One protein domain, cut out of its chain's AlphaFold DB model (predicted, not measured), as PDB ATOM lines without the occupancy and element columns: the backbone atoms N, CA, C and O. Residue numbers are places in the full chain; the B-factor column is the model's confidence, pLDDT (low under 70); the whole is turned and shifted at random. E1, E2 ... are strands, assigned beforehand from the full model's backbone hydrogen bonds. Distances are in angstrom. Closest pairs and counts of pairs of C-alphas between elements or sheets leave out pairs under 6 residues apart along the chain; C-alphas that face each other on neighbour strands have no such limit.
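What this domain is: This is residues 9 to 107 of the 245 residues of an uncharacterized protein of Enterobacter ludwigii (UniProt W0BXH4). The domain is a small, elongated sandwich of two layers of strands, with the three-stranded sheet E1, E5, E4 over the long two-stranded hairpin of E2 and E3. The strands of both layers run nearly along the same line, the link from E1 to E2 lies at one end and the turn between E2 and E3 at the other, and the long stretch of residues 62 to 84 pairs briefly with E3 before it crosses to E4 in the other layer. The printed part has 99 residues with no named helix and five named strands, E1 to E5 in order along the chain; both sheets are antiparallel, in the orders E1 - E5 - E4 and E2 - E3. The class is all strand, though under half of the residues, 42 of the 99, are in named elements. The whole is only just compact, close to loose, with a radius of gyration of the C-alphas of 14.7 A and spans of 46 by 27 by 24 A.

Where its parts are: The printed part begins at Ala 9, and E1 takes residues 14 to 22, beginning at C-alpha 14 at (29.225, -106.343, -33.897) and measuring 26.6 A from first to last C-alpha. A long link of 15 residues, 23 to 37, leads to E2, residues 38 to 46, 24.5 A long. After a tight link of 4 residues comes E3, residues 51 to 61, the longest strand by residues with 11; it measures 28.6 A, bends by 61 degrees at residue 54 and ends with C-alpha 61 at (47.816, -89.608, -14.449). The long link of residues 62 to 84 then leads to E4, residues 85 to 88, 10.4 A long. A short link of 9 residues follows, and E5, residues 98 to 106, runs 25.6 A to C-alpha 106 at (29.250, -107.143, -28.677).

How they stand to each other: In the sheet of three, E1 and E4 are the edge strands and E5 is the inner strand. E1 and E5 are antiparallel, with 158 degrees between their directions; N 16 and O 104, 2.9 A apart, and N 104 and O 16, 2.8 A apart, are within hydrogen-bond range. E4 and E5 form a hairpin, antiparallel at 154 degrees, with N 87 and O 99 at 2.9 A and N 101 and O 85 at 2.8 A. E2 and E3 form the other hairpin, antiparallel at 172 degrees, with N 41 and O 57 at 2.8 A and N 57 and O 41 at 2.8 A. Residues 60 to 61 of E3 also pair, antiparallel, with residues 67 to 68. The two sheets make a sandwich, two sheets face to face: the parts that face each other are 9.9 A centre to centre, their best planes are 9 degrees apart, and the strands of the one stand at 17 degrees to those of the other. Between the sheets, the closest C-alphas of E1 and E2 are those of Met 22 and Cys 39, 6.6 A apart. The closest of E3 and E5 are those of Leu 59 and Leu 100, 7.4 A apart. E2 is apart from E4 and from E5, and E3 is apart from E4.

The domain as a whole: The two C-alphas farthest apart are those of Lys 28 and Asp 49, 47.7 A, while those of Ala 9 and Asn 107, the first and last printed, are 13.3 A apart. The long links, E1 to E2 and E3 to E4, are those at which the chain changes from one sheet to the other. The printed part has no cut. The mean pLDDT of the printed part is 89.8, and no printed residue is under 70.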
ATOM      1  N   ALA A   9      20.599-100.518 -25.051       79.56
ATOM      2  CA  ALA A   9      19.699 -99.744 -25.900       79.56
ATOM      3  C   ALA A   9      20.386 -98.976 -27.049       79.56
ATOM      4  O   ALA A   9      19.740 -98.733 -28.076       79.56
ATOM      5  N   PHE A  10      21.659 -98.603 -26.879       84.75
ATOM      6  CA  PHE A  10      22.454 -97.801 -27.820       84.75
ATOM      7  C   PHE A  10      23.557 -98.595 -28.517       84.75
ATOM      8  O   PHE A  10      24.215 -98.070 -29.415       84.75
ATOM      9  N   LEU A  11      23.738 -99.852 -28.122       89.56
ATOM     10  CA  LEU A  11      24.738-100.761 -28.657       89.56
ATOM     11  C   LEU A  11      24.088-101.708 -29.664       89.56
ATOM     12  O   LEU A  11      22.892-101.972 -29.609       89.56
ATOM     13  N   SER A  12      24.868-102.224 -30.604       90.81
ATOM     14  CA  SER A  12      24.401-103.192 -31.599       90.81
ATOM     15  C   SER A  12      25.321-104.403 -31.656       90.81
ATOM     16  O   SER A  12      26.473-104.330 -31.235       90.81
ATOM     17  N   ASN A  13      24.827-105.526 -32.176       90.94
ATOM     18  CA  ASN A  13      25.690-106.678 -32.423       90.94
ATOM     19  C   ASN A  13      26.786-106.316 -33.439       90.94
ATOM     20  O   ASN A  13      26.497-105.723 -34.480       90.94
ATOM     21  N   GLY A  14      28.027-106.698 -33.146       91.94
ATOM     22  CA  GLY A  14      29.225-106.343 -33.897       91.94
ATOM     23  C   GLY A  14      30.087-105.296 -33.187       91.94
ATOM     24  O   GLY A  14      30.202-105.280 -31.961       91.94
ATOM     25  N   LEU A  15      30.746-104.449 -33.978       92.44
ATOM     26  CA  LEU A  15      31.679-103.434 -33.488       92.44
ATOM     27  C   LEU A  15      30.937-102.185 -33.006       92.44
ATOM     28  O   LEU A  15      30.168-101.586 -33.754       92.44
ATOM     29  N   ASN A  16      31.241-101.751 -31.785       92.69
ATOM     30  CA  ASN A  16      30.762-100.498 -31.208       92.69
ATOM     31  C   ASN A  16      31.966 -99.681 -30.746       92.69
ATOM     32  O   ASN A  16      32.881-100.228 -30.132       92.69
ATOM     33  N   SER A  17      31.989 -98.384 -31.032       92.69
ATOM     34  CA  SER A  17      33.088 -97.521 -30.599       92.69
ATOM     35  C   SER A  17      32.893 -97.058 -29.159       92.69
ATOM     36  O   SER A  17      31.797 -96.659 -28.774       92.69
ATOM     37  N   ILE A  18      33.980 -97.068 -28.393       92.31
ATOM     38  CA  ILE A  18      34.056 -96.473 -27.062       92.31
ATOM     39  C   ILE A  18      35.110 -95.376 -27.050       92.31
ATOM     40  O   ILE A  18      36.162 -95.476 -27.692       92.31
ATOM     41  N   GLU A  19      34.804 -94.330 -26.305       93.06
ATOM     42  CA  GLU A  19      35.635 -93.157 -26.166       93.06
ATOM     43  C   GLU A  19      35.569 -92.654 -24.731       93.06
ATOM     44  O   GLU A  19      34.499 -92.636 -24.122       93.06
ATOM     45  N   LEU A  20      36.720 -92.244 -24.208       93.75
ATOM     46  CA  LEU A  20      36.817 -91.590 -22.913       93.75
ATOM     47  C   LEU A  20      37.709 -90.365 -23.054       93.75
ATOM     48  O   LEU A  20      38.776 -90.444 -23.667       93.75
ATOM     49  N   LEU A  21      37.258 -89.252 -22.487       92.62
ATOM     50  CA  LEU A  21      37.965 -87.978 -22.483       92.62
ATOM     51  C   LEU A  21      38.326 -87.614 -21.043       92.62
ATOM     52  O   LEU A  21      37.503 -87.751 -20.138       92.62
ATOM     53  N   MET A  22      39.550 -87.139 -20.829       92.69
ATOM     54  CA  MET A  22      40.039 -86.684 -19.530       92.69
ATOM     55  C   MET A  22      40.907 -85.437 -19.705       92.69
ATOM     56  O   MET A  22      41.677 -85.317 -20.657       92.69
ATOM     57  N   GLY A  23      40.805 -84.510 -18.760       90.00
ATOM     58  CA  GLY A  23      41.641 -83.318 -18.704       90.00
ATOM     59  C   GLY A  23      41.659 -82.717 -17.308       90.00
ATOM     60  O   GLY A  23      41.023 -83.232 -16.389       90.00
ATOM     61  N   ALA A  24      42.417 -81.635 -17.168       85.50
ATOM     62  CA  ALA A  24      42.462 -80.836 -15.952       85.50
ATOM     63  C   ALA A  24      41.110 -80.141 -15.708       85.50
ATOM     64  O   ALA A  24      40.390 -79.843 -16.663       85.50
ATOM     65  N   LEU A  25      40.772 -79.874 -14.442       80.44
ATOM     66  CA  LEU A  25      39.535 -79.165 -14.090       80.44
ATOM     67  C   LEU A  25      39.518 -77.752 -14.697       80.44
ATOM     68  O   LEU A  25      38.497 -77.308 -15.217       80.44
ATOM     69  N   ASP A  26      40.670 -77.079 -14.668       79.06
ATOM     70  CA  ASP A  26      40.956 -75.887 -15.455       79.06
ATOM     71  C   ASP A  26      41.924 -76.251 -16.588       79.06
ATOM     72  O   ASP A  26      43.096 -76.556 -16.361       79.06
ATOM     73  N   ALA A  27      41.448 -76.177 -17.831       73.44
ATOM     74  CA  ALA A  27      42.253 -76.464 -19.017       73.44
ATOM     75  C   ALA A  27      43.492 -75.552 -19.156       73.44
ATOM     76  O   ALA A  27      44.444 -75.913 -19.851       73.44
ATOM     77  N   LYS A  28      43.493 -74.376 -18.512       74.75
ATOM     78  CA  LYS A  28      44.617 -73.427 -18.509       74.75
ATOM     79  C   LYS A  28      45.593 -73.661 -17.358       74.75
ATOM     80  O   LYS A  28      46.727 -73.194 -17.447       74.75
ATOM     81  N   ASP A  29      45.192 -74.398 -16.324       78.88
ATOM     82  CA  ASP A  29      46.046 -74.741 -15.189       78.88
ATOM     83  C   ASP A  29      46.159 -76.257 -15.015       78.88
ATOM     84  O   ASP A  29      45.360 -76.913 -14.341       78.88
ATOM     85  N   LYS A  30      47.237 -76.815 -15.578       73.06
ATOM     86  CA  LYS A  30      47.569 -78.241 -15.460       73.06
ATOM     87  C   LYS A  30      47.720 -78.714 -14.009       73.06
ATOM     88  O   LYS A  30      47.597 -79.909 -13.774       73.06
ATOM     89  N   LYS A  31      47.950 -77.823 -13.034       77.50
ATOM     90  CA  LYS A  31      48.038 -78.197 -11.609       77.50
ATOM     91  C   LYS A  31      46.699 -78.643 -11.030       77.50
ATOM     92  O   LYS A  31      46.677 -79.282  -9.986       77.50
ATOM     93  N   THR A  32      45.594 -78.342 -11.710       82.06
ATOM     94  CA  THR A  32      44.262 -78.823 -11.325       82.06
ATOM     95  C   THR A  32      44.012 -80.285 -11.712       82.06
ATOM     96  O   THR A  32      42.946 -80.826 -11.420       82.06
ATOM     97  N   LEU A  33      44.987 -80.944 -12.347       85.94
ATOM     98  CA  LEU A  33      45.000 -82.381 -12.593       85.94
ATOM     99  C   LEU A  33      45.880 -83.075 -11.541       85.94
ATOM    100  O   LEU A  33      47.106 -83.053 -11.630       85.94
ATOM    101  N   SER A  34      45.250 -83.686 -10.539       87.12
ATOM    102  CA  SER A  34      45.964 -84.375  -9.457       87.12
ATOM    103  C   SER A  34      46.541 -85.726  -9.920       87.12
ATOM    104  O   SER A  34      45.880 -86.396 -10.718       87.12
ATOM    105  N   PRO A  35      47.710 -86.181  -9.422       88.81
ATOM    106  CA  PRO A  35      48.307 -87.473  -9.791       88.81
ATOM    107  C   PRO A  35      47.431 -88.710  -9.535       88.81
ATOM    108  O   PRO A  35      47.575 -89.723 -10.208       88.81
ATOM    109  N   ASP A  36      46.502 -88.642  -8.585       90.06
ATOM    110  CA  ASP A  36      45.533 -89.705  -8.286       90.06
ATOM    111  C   ASP A  36      44.247 -89.616  -9.134       90.06
ATOM    112  O   ASP A  36      43.352 -90.461  -9.020       90.06
ATOM    113  N   SER A  37      44.151 -88.625 -10.028       91.94
ATOM    114  CA  SER A  37      42.997 -88.458 -10.909       91.94
ATOM    115  C   SER A  37      42.894 -89.617 -11.892       91.94
ATOM    116  O   SER A  37      43.866 -90.027 -12.533       91.94
ATOM    117  N   SER A  38      41.674 -90.115 -12.082       93.62
ATOM    118  CA  SER A  38      41.381 -91.070 -13.144       93.62
ATOM    119  C   SER A  38      39.942 -90.965 -13.628       93.62
ATOM    120  O   SER A  38      39.051 -90.501 -12.917       93.62
ATOM    121  N   CYS A  39      39.733 -91.401 -14.863       92.44
ATOM    122  CA  CYS A  39      38.429 -91.610 -15.462       92.44
ATOM    123  C   CYS A  39      38.381 -93.063 -15.932       92.44
ATOM    124  O   CYS A  39      39.297 -93.507 -16.625       92.44
ATOM    125  N   GLU A  40      37.359 -93.818 -15.543       93.88
ATOM    126  CA  GLU A  40      37.253 -95.243 -15.860       93.88
ATOM    127  C   GLU A  40      35.842 -95.584 -16.334       93.88
ATOM    128  O   GLU A  40      34.851 -95.134 -15.760       93.88
ATOM    129  N   VAL A  41      35.773 -96.412 -17.374       92.75
ATOM    130  CA  VAL A  41      34.556 -97.072 -17.835       92.75
ATOM    131  C   VAL A  41      34.818 -98.568 -17.862       92.75
ATOM    132  O   VAL A  41      35.712 -99.045 -18.566       92.75
ATOM    133  N   ILE A  42      34.011 -99.308 -17.110       92.56
ATOM    134  CA  ILE A  42      33.990-100.767 -17.127       92.56
ATOM    135  C   ILE A  42      32.730-101.188 -17.873       92.56
ATOM    136  O   ILE A  42      31.636-100.711 -17.573       92.56
ATOM    137  N   VAL A  43      32.892-102.066 -18.855       91.38
ATOM    138  CA  VAL A  43      31.797-102.661 -19.614       91.38
ATOM    139  C   VAL A  43      31.696-104.123 -19.216       91.38
ATOM    140  O   VAL A  43      32.641-104.897 -19.397       91.38
ATOM    141  N   THR A  44      30.538-104.495 -18.689       91.12
ATOM    142  CA  THR A  44      30.202-105.868 -18.321       91.12
ATOM    143  C   THR A  44      29.136-106.427 -19.252       91.12
ATOM    144  O   THR A  44      28.254-105.714 -19.731       91.12
ATOM    145  N   ARG A  45      29.229-107.727 -19.533       89.25
ATOM    146  CA  ARG A  45      28.130-108.523 -20.068       89.25
ATOM    147  C   ARG A  45      27.440-109.196 -18.894       89.25
ATOM    148  O   ARG A  45      27.987-110.141 -18.323       89.25
ATOM    149  N   ASP A  46      26.244-108.718 -18.594       88.06
ATOM    150  CA  ASP A  46      25.445-109.201 -17.478       88.06
ATOM    151  C   ASP A  46      24.317-110.103 -17.981       88.06
ATOM    152  O   ASP A  46      23.595-109.788 -18.927       88.06
ATOM    153  N   THR A  47      24.199-111.260 -17.347       84.00
ATOM    154  CA  THR A  47      23.118-112.231 -17.514       84.00
ATOM    155  C   THR A  47      22.510-112.503 -16.143       84.00
ATOM    156  O   THR A  47      23.028-112.035 -15.130       84.00
ATOM    157  N   LYS A  48      21.435-113.295 -16.080       80.94
ATOM    158  CA  LYS A  48      20.806-113.658 -14.803       80.94
ATOM    159  C   LYS A  48      21.793-114.284 -13.804       80.94
ATOM    160  O   LYS A  48      21.677-114.029 -12.609       80.94
ATOM    161  N   ASP A  49      22.747-115.071 -14.298       87.81
ATOM    162  CA  ASP A  49      23.605-115.917 -13.463       87.81
ATOM    163  C   ASP A  49      25.067-115.439 -13.408       87.81
ATOM    164  O   ASP A  49      25.839-115.898 -12.567       87.81
ATOM    165  N   GLN A  50      25.473-114.528 -14.299       91.00
ATOM    166  CA  GLN A  50      26.874-114.129 -14.434       91.00
ATOM    167  C   GLN A  50      27.040-112.686 -14.914       91.00
ATOM    168  O   GLN A  50      26.365-112.258 -15.850       91.00
ATOM    169  N   SER A  51      28.024-111.995 -14.333       91.12
ATOM    170  CA  SER A  51      28.584-110.730 -14.817       91.12
ATOM    171  C   SER A  51      30.015-110.962 -15.300       91.12
ATOM    172  O   SER A  51      30.840-111.511 -14.565       91.12
ATOM    173  N   ILE A  52      30.310-110.605 -16.551       90.69
ATOM    174  CA  ILE A  52      31.635-110.786 -17.162       90.69
ATOM    175  C   ILE A  52      32.167-109.428 -17.608       90.69
ATOM    176  O   ILE A  52      31.558-108.794 -18.465       90.69
ATOM    177  N   GLU A  53      33.325-109.001 -17.101       91.06
ATOM    178  CA  GLU A  53      34.035-107.830 -17.638       91.06
ATOM    179  C   GLU A  53      34.486-108.119 -19.078       91.06
ATOM    180  O   GLU A  53      35.306-109.006 -19.322       91.06
ATOM    181  N   ILE A  54      33.949-107.362 -20.036       89.50
ATOM    182  CA  ILE A  54      34.325-107.438 -21.456       89.50
ATOM    183  C   ILE A  54      35.203-106.258 -21.888       89.50
ATOM    184  O   ILE A  54      35.753-106.260 -22.986       89.50
ATOM    185  N   GLY A  55      35.381-105.260 -21.022       89.94
ATOM    186  CA  GLY A  55      36.347-104.191 -21.224       89.94
ATOM    187  C   GLY A  55      36.465-103.280 -20.009       89.94
ATOM    188  O   GLY A  55      35.484-103.016 -19.321       89.94
ATOM    189  N   ARG A  56      37.670-102.763 -19.775       93.88
ATOM    190  CA  ARG A  56      37.956-101.736 -18.769       93.88
ATOM    191  C   ARG A  56      38.865-100.697 -19.396       93.88
ATOM    192  O   ARG A  56      40.034-100.967 -19.669       93.88
ATOM    193  N   PHE A  57      38.302 -99.522 -19.627       95.38
ATOM    194  CA  PHE A  57      38.949 -98.397 -20.280       95.38
ATOM    195  C   PHE A  57      39.207 -97.330 -19.232       95.38
ATOM    196  O   PHE A  57      38.267 -96.771 -18.670       95.38
ATOM    197  N   ARG A  58      40.476 -97.064 -18.951       96.38
ATOM    198  CA  ARG A  58      40.891 -96.177 -17.873       96.38
ATOM    199  C   ARG A  58      41.902 -95.171 -18.381       96.38
ATOM    200  O   ARG A  58      42.919 -95.571 -18.930       96.38
ATOM    201  N   LEU A  59      41.633 -93.890 -18.150       96.31
ATOM    202  CA  LEU A  59      42.608 -92.807 -18.203       96.31
ATOM    203  C   LEU A  59      43.065 -92.494 -16.776       96.31
ATOM    204  O   LEU A  59      42.240 -92.361 -15.871       96.31
ATOM    205  N   SER A  60      44.371 -92.392 -16.562       95.69
ATOM    206  CA  SER A  60      44.985 -92.044 -15.275       95.69
ATOM    207  C   SER A  60      46.190 -91.136 -15.480       95.69
ATOM    208  O   SER A  60      46.774 -91.122 -16.562       95.69
ATOM    209  N   VAL A  61      46.590 -90.414 -14.440       94.12
ATOM    210  CA  VAL A  61      47.816 -89.608 -14.449       94.12
ATOM    211  C   VAL A  61      49.004 -90.491 -14.059       94.12
ATOM    212  O   VAL A  61      48.912 -91.282 -13.125       94.12
ATOM    213  N   ASN A  62      50.099 -90.421 -14.814       91.12
ATOM    214  CA  ASN A  62      51.325 -91.160 -14.516       91.12
ATOM    215  C   ASN A  62      52.268 -90.360 -13.597       91.12
ATOM    216  O   ASN A  62      52.034 -89.187 -13.313       91.12
ATOM    217  N   ASP A  63      53.390 -90.966 -13.203       87.50
ATOM    218  CA  ASP A  63      54.385 -90.343 -12.311       87.50
ATOM    219  C   ASP A  63      55.011 -89.046 -12.863       87.50
ATOM    220  O   ASP A  63      55.618 -88.279 -12.120       87.50
ATOM    221  N   LYS A  64      54.877 -88.784 -14.171       88.44
ATOM    222  CA  LYS A  64      55.344 -87.553 -14.832       88.44
ATOM    223  C   LYS A  64      54.272 -86.459 -14.884       88.44
ATOM    224  O   LYS A  64      54.554 -85.369 -15.372       88.44
ATOM    225  N   GLY A  65      53.062 -86.736 -14.401       87.00
ATOM    226  CA  GLY A  65      51.919 -85.829 -14.490       87.00
ATOM    227  C   GLY A  65      51.180 -85.875 -15.833       87.00
ATOM    228  O   GLY A  65      50.301 -85.046 -16.060       87.00
ATOM    229  N   ASP A  66      51.500 -86.825 -16.720       90.50
ATOM    230  CA  ASP A  66      50.829 -86.971 -18.015       90.50
ATOM    231  C   ASP A  66      49.655 -87.956 -17.930       90.50
ATOM    232  O   ASP A  66      49.735 -88.989 -17.260       90.50
ATOM    233  N   ILE A  67      48.578 -87.675 -18.668       94.25
ATOM    234  CA  ILE A  67      47.440 -88.594 -18.805       94.25
ATOM    235  C   ILE A  67      47.843 -89.779 -19.691       94.25
ATOM    236  O   ILE A  67      48.476 -89.602 -20.734       94.25
ATOM    237  N   THR A  68      47.451 -90.990 -19.294       95.81
ATOM    238  CA  THR A  68      47.642 -92.208 -20.084       95.81
ATOM    239  C   THR A  68      46.537 -93.246 -19.873       95.81
ATOM    240  O   THR A  68      45.940 -93.335 -18.803       95.81
ATOM    241  N   ALA A  69      46.312 -94.075 -20.890       96.88
ATOM    242  CA  ALA A  69      45.403 -95.204 -20.920       96.88
ATOM    243  C   ALA A  69      46.072 -96.555 -20.621       96.88
ATOM    244  O   ALA A  69      45.403 -97.589 -20.642       96.88
ATOM    245  N   ARG A  70      47.386 -96.583 -20.354       94.69
ATOM    246  CA  ARG A  70      48.176 -97.822 -20.171       94.69
ATOM    247  C   ARG A  70      47.719 -98.716 -19.016       94.69
ATOM    248  O   ARG A  70      48.097 -99.880 -18.981       94.69
ATOM    249  N   THR A  71      46.914 -98.183 -18.102       93.19
ATOM    250  CA  THR A  71      46.303 -98.910 -16.980       93.19
ATOM    251  C   THR A  71      44.974 -99.587 -17.345       93.19
ATOM    252  O   THR A  71      44.372-100.242 -16.499       93.19
ATOM    253  N   SER A  72      44.513 -99.456 -18.593       93.81
ATOM    254  CA  SER A  72      43.339-100.165 -19.117       93.81
ATOM    255  C   SER A  72      43.598-101.667 -19.273       93.81
ATOM    256  O   SER A  72      44.691-102.080 -19.678       93.81
ATOM    257  N   SER A  73      42.565-102.487 -19.065       91.00
ATOM    258  CA  SER A  73      42.608-103.903 -19.447       91.00
ATOM    259  C   SER A  73      42.751-104.024 -20.967       91.00
ATOM    260  O   SER A  73      42.167-103.242 -21.717       91.00
ATOM    261  N   TYR A  74      43.513-105.018 -21.435       89.12
ATOM    262  CA  TYR A  74      43.658-105.325 -22.865       89.12
ATOM    263  C   TYR A  74      44.053-104.113 -23.731       89.12
ATOM    264  O   TYR A  74      43.527-103.933 -24.831       89.12
ATOM    265  N   TYR A  75      44.994-103.282 -23.263       93.44
ATOM    266  CA  TYR A  75      45.457-102.090 -23.991       93.44
ATOM    267  C   TYR A  75      45.867-102.388 -25.446       93.44
ATOM    268  O   TYR A  75      45.544-101.633 -26.361       93.44
ATOM    269  N   ASN A  76      46.526-103.526 -25.686       94.69
ATOM    270  CA  ASN A  76      46.939-103.967 -27.026       94.69
ATOM    271  C   ASN A  76      45.840-104.702 -27.819       94.69
ATOM    272  O   ASN A  76      46.102-105.170 -28.925       94.69
ATOM    273  N   GLY A  77      44.621-104.770 -27.287       92.00
ATOM    274  CA  GLY A  77      43.513-105.564 -27.807       92.00
ATOM    275  C   GLY A  77      43.335-106.875 -27.043       92.00
ATOM    276  O   GLY A  77      44.266-107.388 -26.418       92.00
ATOM    277  N   GLY A  78      42.114-107.395 -27.082       90.25
ATOM    278  CA  GLY A  78      41.698-108.625 -26.415       90.25
ATOM    279  C   GLY A  78      40.585-109.329 -27.188       90.25
ATOM    280  O   GLY A  78      40.289-108.982 -28.331       90.25
ATOM    281  N   ALA A  79      39.944-110.314 -26.556       90.81
ATOM    282  CA  ALA A  79      38.870-111.088 -27.184       90.81
ATOM    283  C   ALA A  79      37.635-110.237 -27.540       90.81
ATOM    284  O   ALA A  79      36.949-110.523 -28.518       90.81
ATOM    285  N   TYR A  80      37.369-109.186 -26.759       92.12
ATOM    286  CA  TYR A  80      36.165-108.359 -26.877       92.12
ATOM    287  C   TYR A  80      36.453-106.904 -27.239       92.12
ATOM    288  O   TYR A  80      35.516-106.128 -27.396       92.12
ATOM    289  N   ASN A  81      37.719-106.505 -27.382       92.25
ATOM    290  CA  ASN A  81      38.068-105.122 -27.680       92.25
ATOM    291  C   ASN A  81      39.271-105.009 -28.614       92.25
ATOM    292  O   ASN A  81      40.223-105.786 -28.543       92.25
ATOM    293  N   SER A  82      39.261-103.984 -29.461       94.25
ATOM    294  CA  SER A  82      40.431-103.626 -30.254       94.25
ATOM    295  C   SER A  82      41.516-102.984 -29.389       94.25
ATOM    296  O   SER A  82      41.285-102.584 -28.241       94.25
ATOM    297  N   LYS A  83      42.705-102.831 -29.974       95.56
ATOM    298  CA  LYS A  83      43.775-102.011 -29.405       95.56
ATOM    299  C   LYS A  83      43.262-100.610 -29.061       95.56
ATOM    300  O   LYS A  83      42.516-100.012 -29.840       95.56
ATOM    301  N   ILE A  84      43.683-100.104 -27.907       96.56
ATOM    302  CA  ILE A  84      43.419 -98.737 -27.472       96.56
ATOM    303  C   ILE A  84      44.361 -97.789 -28.213       96.56
ATOM    304  O   ILE A  84      45.566 -98.023 -28.320       96.56
ATOM    305  N   ILE A  85      43.787 -96.707 -28.726       95.88
ATOM    306  CA  ILE A  85      44.511 -95.572 -29.291       95.88
ATOM    307  C   ILE A  85      44.286 -94.401 -28.344       95.88
ATOM    308  O   ILE A  85      43.140 -94.077 -28.044       95.88
ATOM    309  N   GLU A  86      45.363 -93.782 -27.877       96.00
ATOM    310  CA  GLU A  86      45.306 -92.659 -26.944       96.00
ATOM    311  C   GLU A  86      46.084 -91.443 -27.454       96.00
ATOM    312  O   GLU A  86      47.029 -91.580 -28.236       96.00
ATOM    313  N   GLY A  87      45.688 -90.252 -27.014       94.00
ATOM    314  CA  GLY A  87      46.377 -89.005 -27.329       94.00
ATOM    315  C   GLY A  87      45.475 -87.781 -27.229       94.00
ATOM    316  O   GLY A  87      44.268 -87.881 -27.019       94.00
ATOM    317  N   TYR A  88      46.066 -86.604 -27.428       89.56
ATOM    318  CA  TYR A  88      45.295 -85.379 -27.609       89.56
ATOM    319  C   TYR A  88      44.634 -85.380 -28.986       89.56
ATOM    320  O   TYR A  88      45.304 -85.525 -30.014       89.56
ATOM    321  N   SER A  89      43.313 -85.226 -28.998       79.69
ATOM    322  CA  SER A  89      42.556 -85.127 -30.240       79.69
ATOM    323  C   SER A  89      42.736 -83.760 -30.896       79.69
ATOM    324  O   SER A  89      42.932 -82.750 -30.221       79.69
ATOM    325  N   LYS A  90      42.644 -83.733 -32.229       81.69
ATOM    326  CA  LYS A  90      42.540 -82.493 -33.014       81.69
ATOM    327  C   LYS A  90      41.087 -82.100 -33.302       81.69
ATOM    328  O   LYS A  90      40.868 -81.076 -33.937       81.69
ATOM    329  N   ASP A  91      40.115 -82.918 -32.895       84.06
ATOM    330  CA  ASP A  91      38.697 -82.588 -33.034       84.06
ATOM    331  C   ASP A  91      38.323 -81.521 -31.998       84.06
ATOM    332  O   ASP A  91      38.476 -81.724 -30.792       84.06
ATOM    333  N   GLU A  92      37.819 -80.380 -32.465       82.00
ATOM    334  CA  GLU A  92      37.359 -79.291 -31.597       82.00
ATOM    335  C   GLU A  92      36.233 -79.742 -30.650       82.00
ATOM    336  O   GLU A  92      36.089 -79.191 -29.557       82.00
ATOM    337  N   LYS A  93      35.470 -80.782 -31.022       82.38
ATOM    338  CA  LYS A  93      34.415 -81.378 -30.185       82.38
ATOM    339  C   LYS A  93      34.948 -82.152 -28.984       82.38
ATOM    340  O   LYS A  93      34.181 -82.405 -28.062       82.38
ATOM    341  N   ASP A  94      36.232 -82.496 -28.981       84.94
ATOM    342  CA  ASP A  94      36.885 -83.155 -27.850       84.94
ATOM    343  C   ASP A  94      37.448 -82.128 -26.849       84.94
ATOM    344  O   ASP A  94      38.083 -82.505 -25.868       84.94
ATOM    345  N   TYR A  95      37.228 -80.824 -27.082       83.25
ATOM    346  CA  TYR A  95      37.584 -79.718 -26.180       83.25
ATOM    347  C   TYR A  95      39.069 -79.674 -25.775       83.25
ATOM    348  O   TYR A  95      39.416 -79.176 -24.705       83.25
ATOM    349  N   GLY A  96      39.957 -80.208 -26.620       84.94
ATOM    350  CA  GLY A  96      41.390 -80.317 -26.321       84.94
ATOM    351  C   GLY A  96      41.724 -81.315 -25.205       84.94
ATOM    352  O   GLY A  96      42.840 -81.296 -24.682       84.94
ATOM    353  N   LEU A  97      40.778 -82.178 -24.827       90.00
ATOM    354  CA  LEU A  97      40.971 -83.203 -23.809       90.00
ATOM    355  C   LEU A  97      41.825 -84.359 -24.341       90.00
ATOM    356  O   LEU A  97      41.895 -84.634 -25.545       90.00
ATOM    357  N   TYR A  98      42.481 -85.053 -23.413       92.81
ATOM    358  CA  TYR A  98      43.170 -86.294 -23.719       92.81
ATOM    359  C   TYR A  98      42.140 -87.399 -23.910       92.81
ATOM    360  O   TYR A  98      41.225 -87.558 -23.103       92.81
ATOM    361  N   LYS A  99      42.295 -88.165 -24.981       95.19
ATOM    362  CA  LYS A  99      41.308 -89.124 -25.451       95.19
ATOM    363  C   LYS A  99      41.908 -90.512 -25.468       95.19
ATOM    364  O   LYS A  99      43.027 -90.685 -25.942       95.19
ATOM    365  N   LEU A 100      41.139 -91.503 -25.032       95.88
ATOM    366  CA  LEU A 100      41.304 -92.873 -25.510       95.88
ATOM    367  C   LEU A 100      40.137 -93.242 -26.419       95.88
ATOM    368  O   LEU A 100      39.013 -92.772 -26.240       95.88
ATOM    369  N   LYS A 101      40.417 -94.107 -27.388       95.75
ATOM    370  CA  LYS A 101      39.431 -94.704 -28.280       95.75
ATOM    371  C   LYS A 101      39.728 -96.185 -28.457       95.75
ATOM    372  O   LYS A 101      40.880 -96.588 -28.619       95.75
ATOM    373  N   SER A 102      38.674 -96.986 -28.472       95.38
ATOM    374  CA  SER A 102      38.724 -98.390 -28.866       95.38
ATOM    375  C   SER A 102      37.386 -98.799 -29.487       95.38
ATOM    376  O   SER A 102      36.445 -98.007 -29.546       95.38
ATOM    377  N   ASN A 103      37.300-100.030 -29.968       95.25
ATOM    378  CA  ASN A 103      36.047-100.675 -30.313       95.25
ATOM    379  C   ASN A 103      35.845-101.881 -29.403       95.25
ATOM    380  O   ASN A 103      36.790-102.629 -29.161       95.25
ATOM    381  N   ILE A 104      34.613-102.084 -28.959       93.69
ATOM    382  CA  ILE A 104      34.159-103.295 -28.284       93.69
ATOM    383  C   ILE A 104      33.318-104.132 -29.246       93.69
ATOM    384  O   ILE A 104      32.527-103.600 -30.029       93.69
ATOM    385  N   ILE A 105      33.514-105.445 -29.205       92.62
ATOM    386  CA  ILE A 105      32.751-106.422 -29.974       92.62
ATOM    387  C   ILE A 105      31.661-106.954 -29.059       92.62
ATOM    388  O   ILE A 105      31.948-107.567 -28.030       92.62
ATOM    389  N   ILE A 106      30.414-106.723 -29.446       91.25
ATOM    390  CA  ILE A 106      29.250-107.143 -28.677       91.25
ATOM    391  C   ILE A 106      28.462-108.151 -29.493       91.25
ATOM    392  O   ILE A 106      28.226-107.950 -30.680       91.25
ATOM    393  N   ASN A 107      28.036-109.221 -28.837       87.81
ATOM    394  CA  ASN A 107      27.154-110.230 -29.399       87.81
ATOM    395  C   ASN A 107      25.945-110.407 -28.476       87.81
ATOM    396  O   ASN A 107      25.945-109.923 -27.344       87.81
TER     397      ASN A 107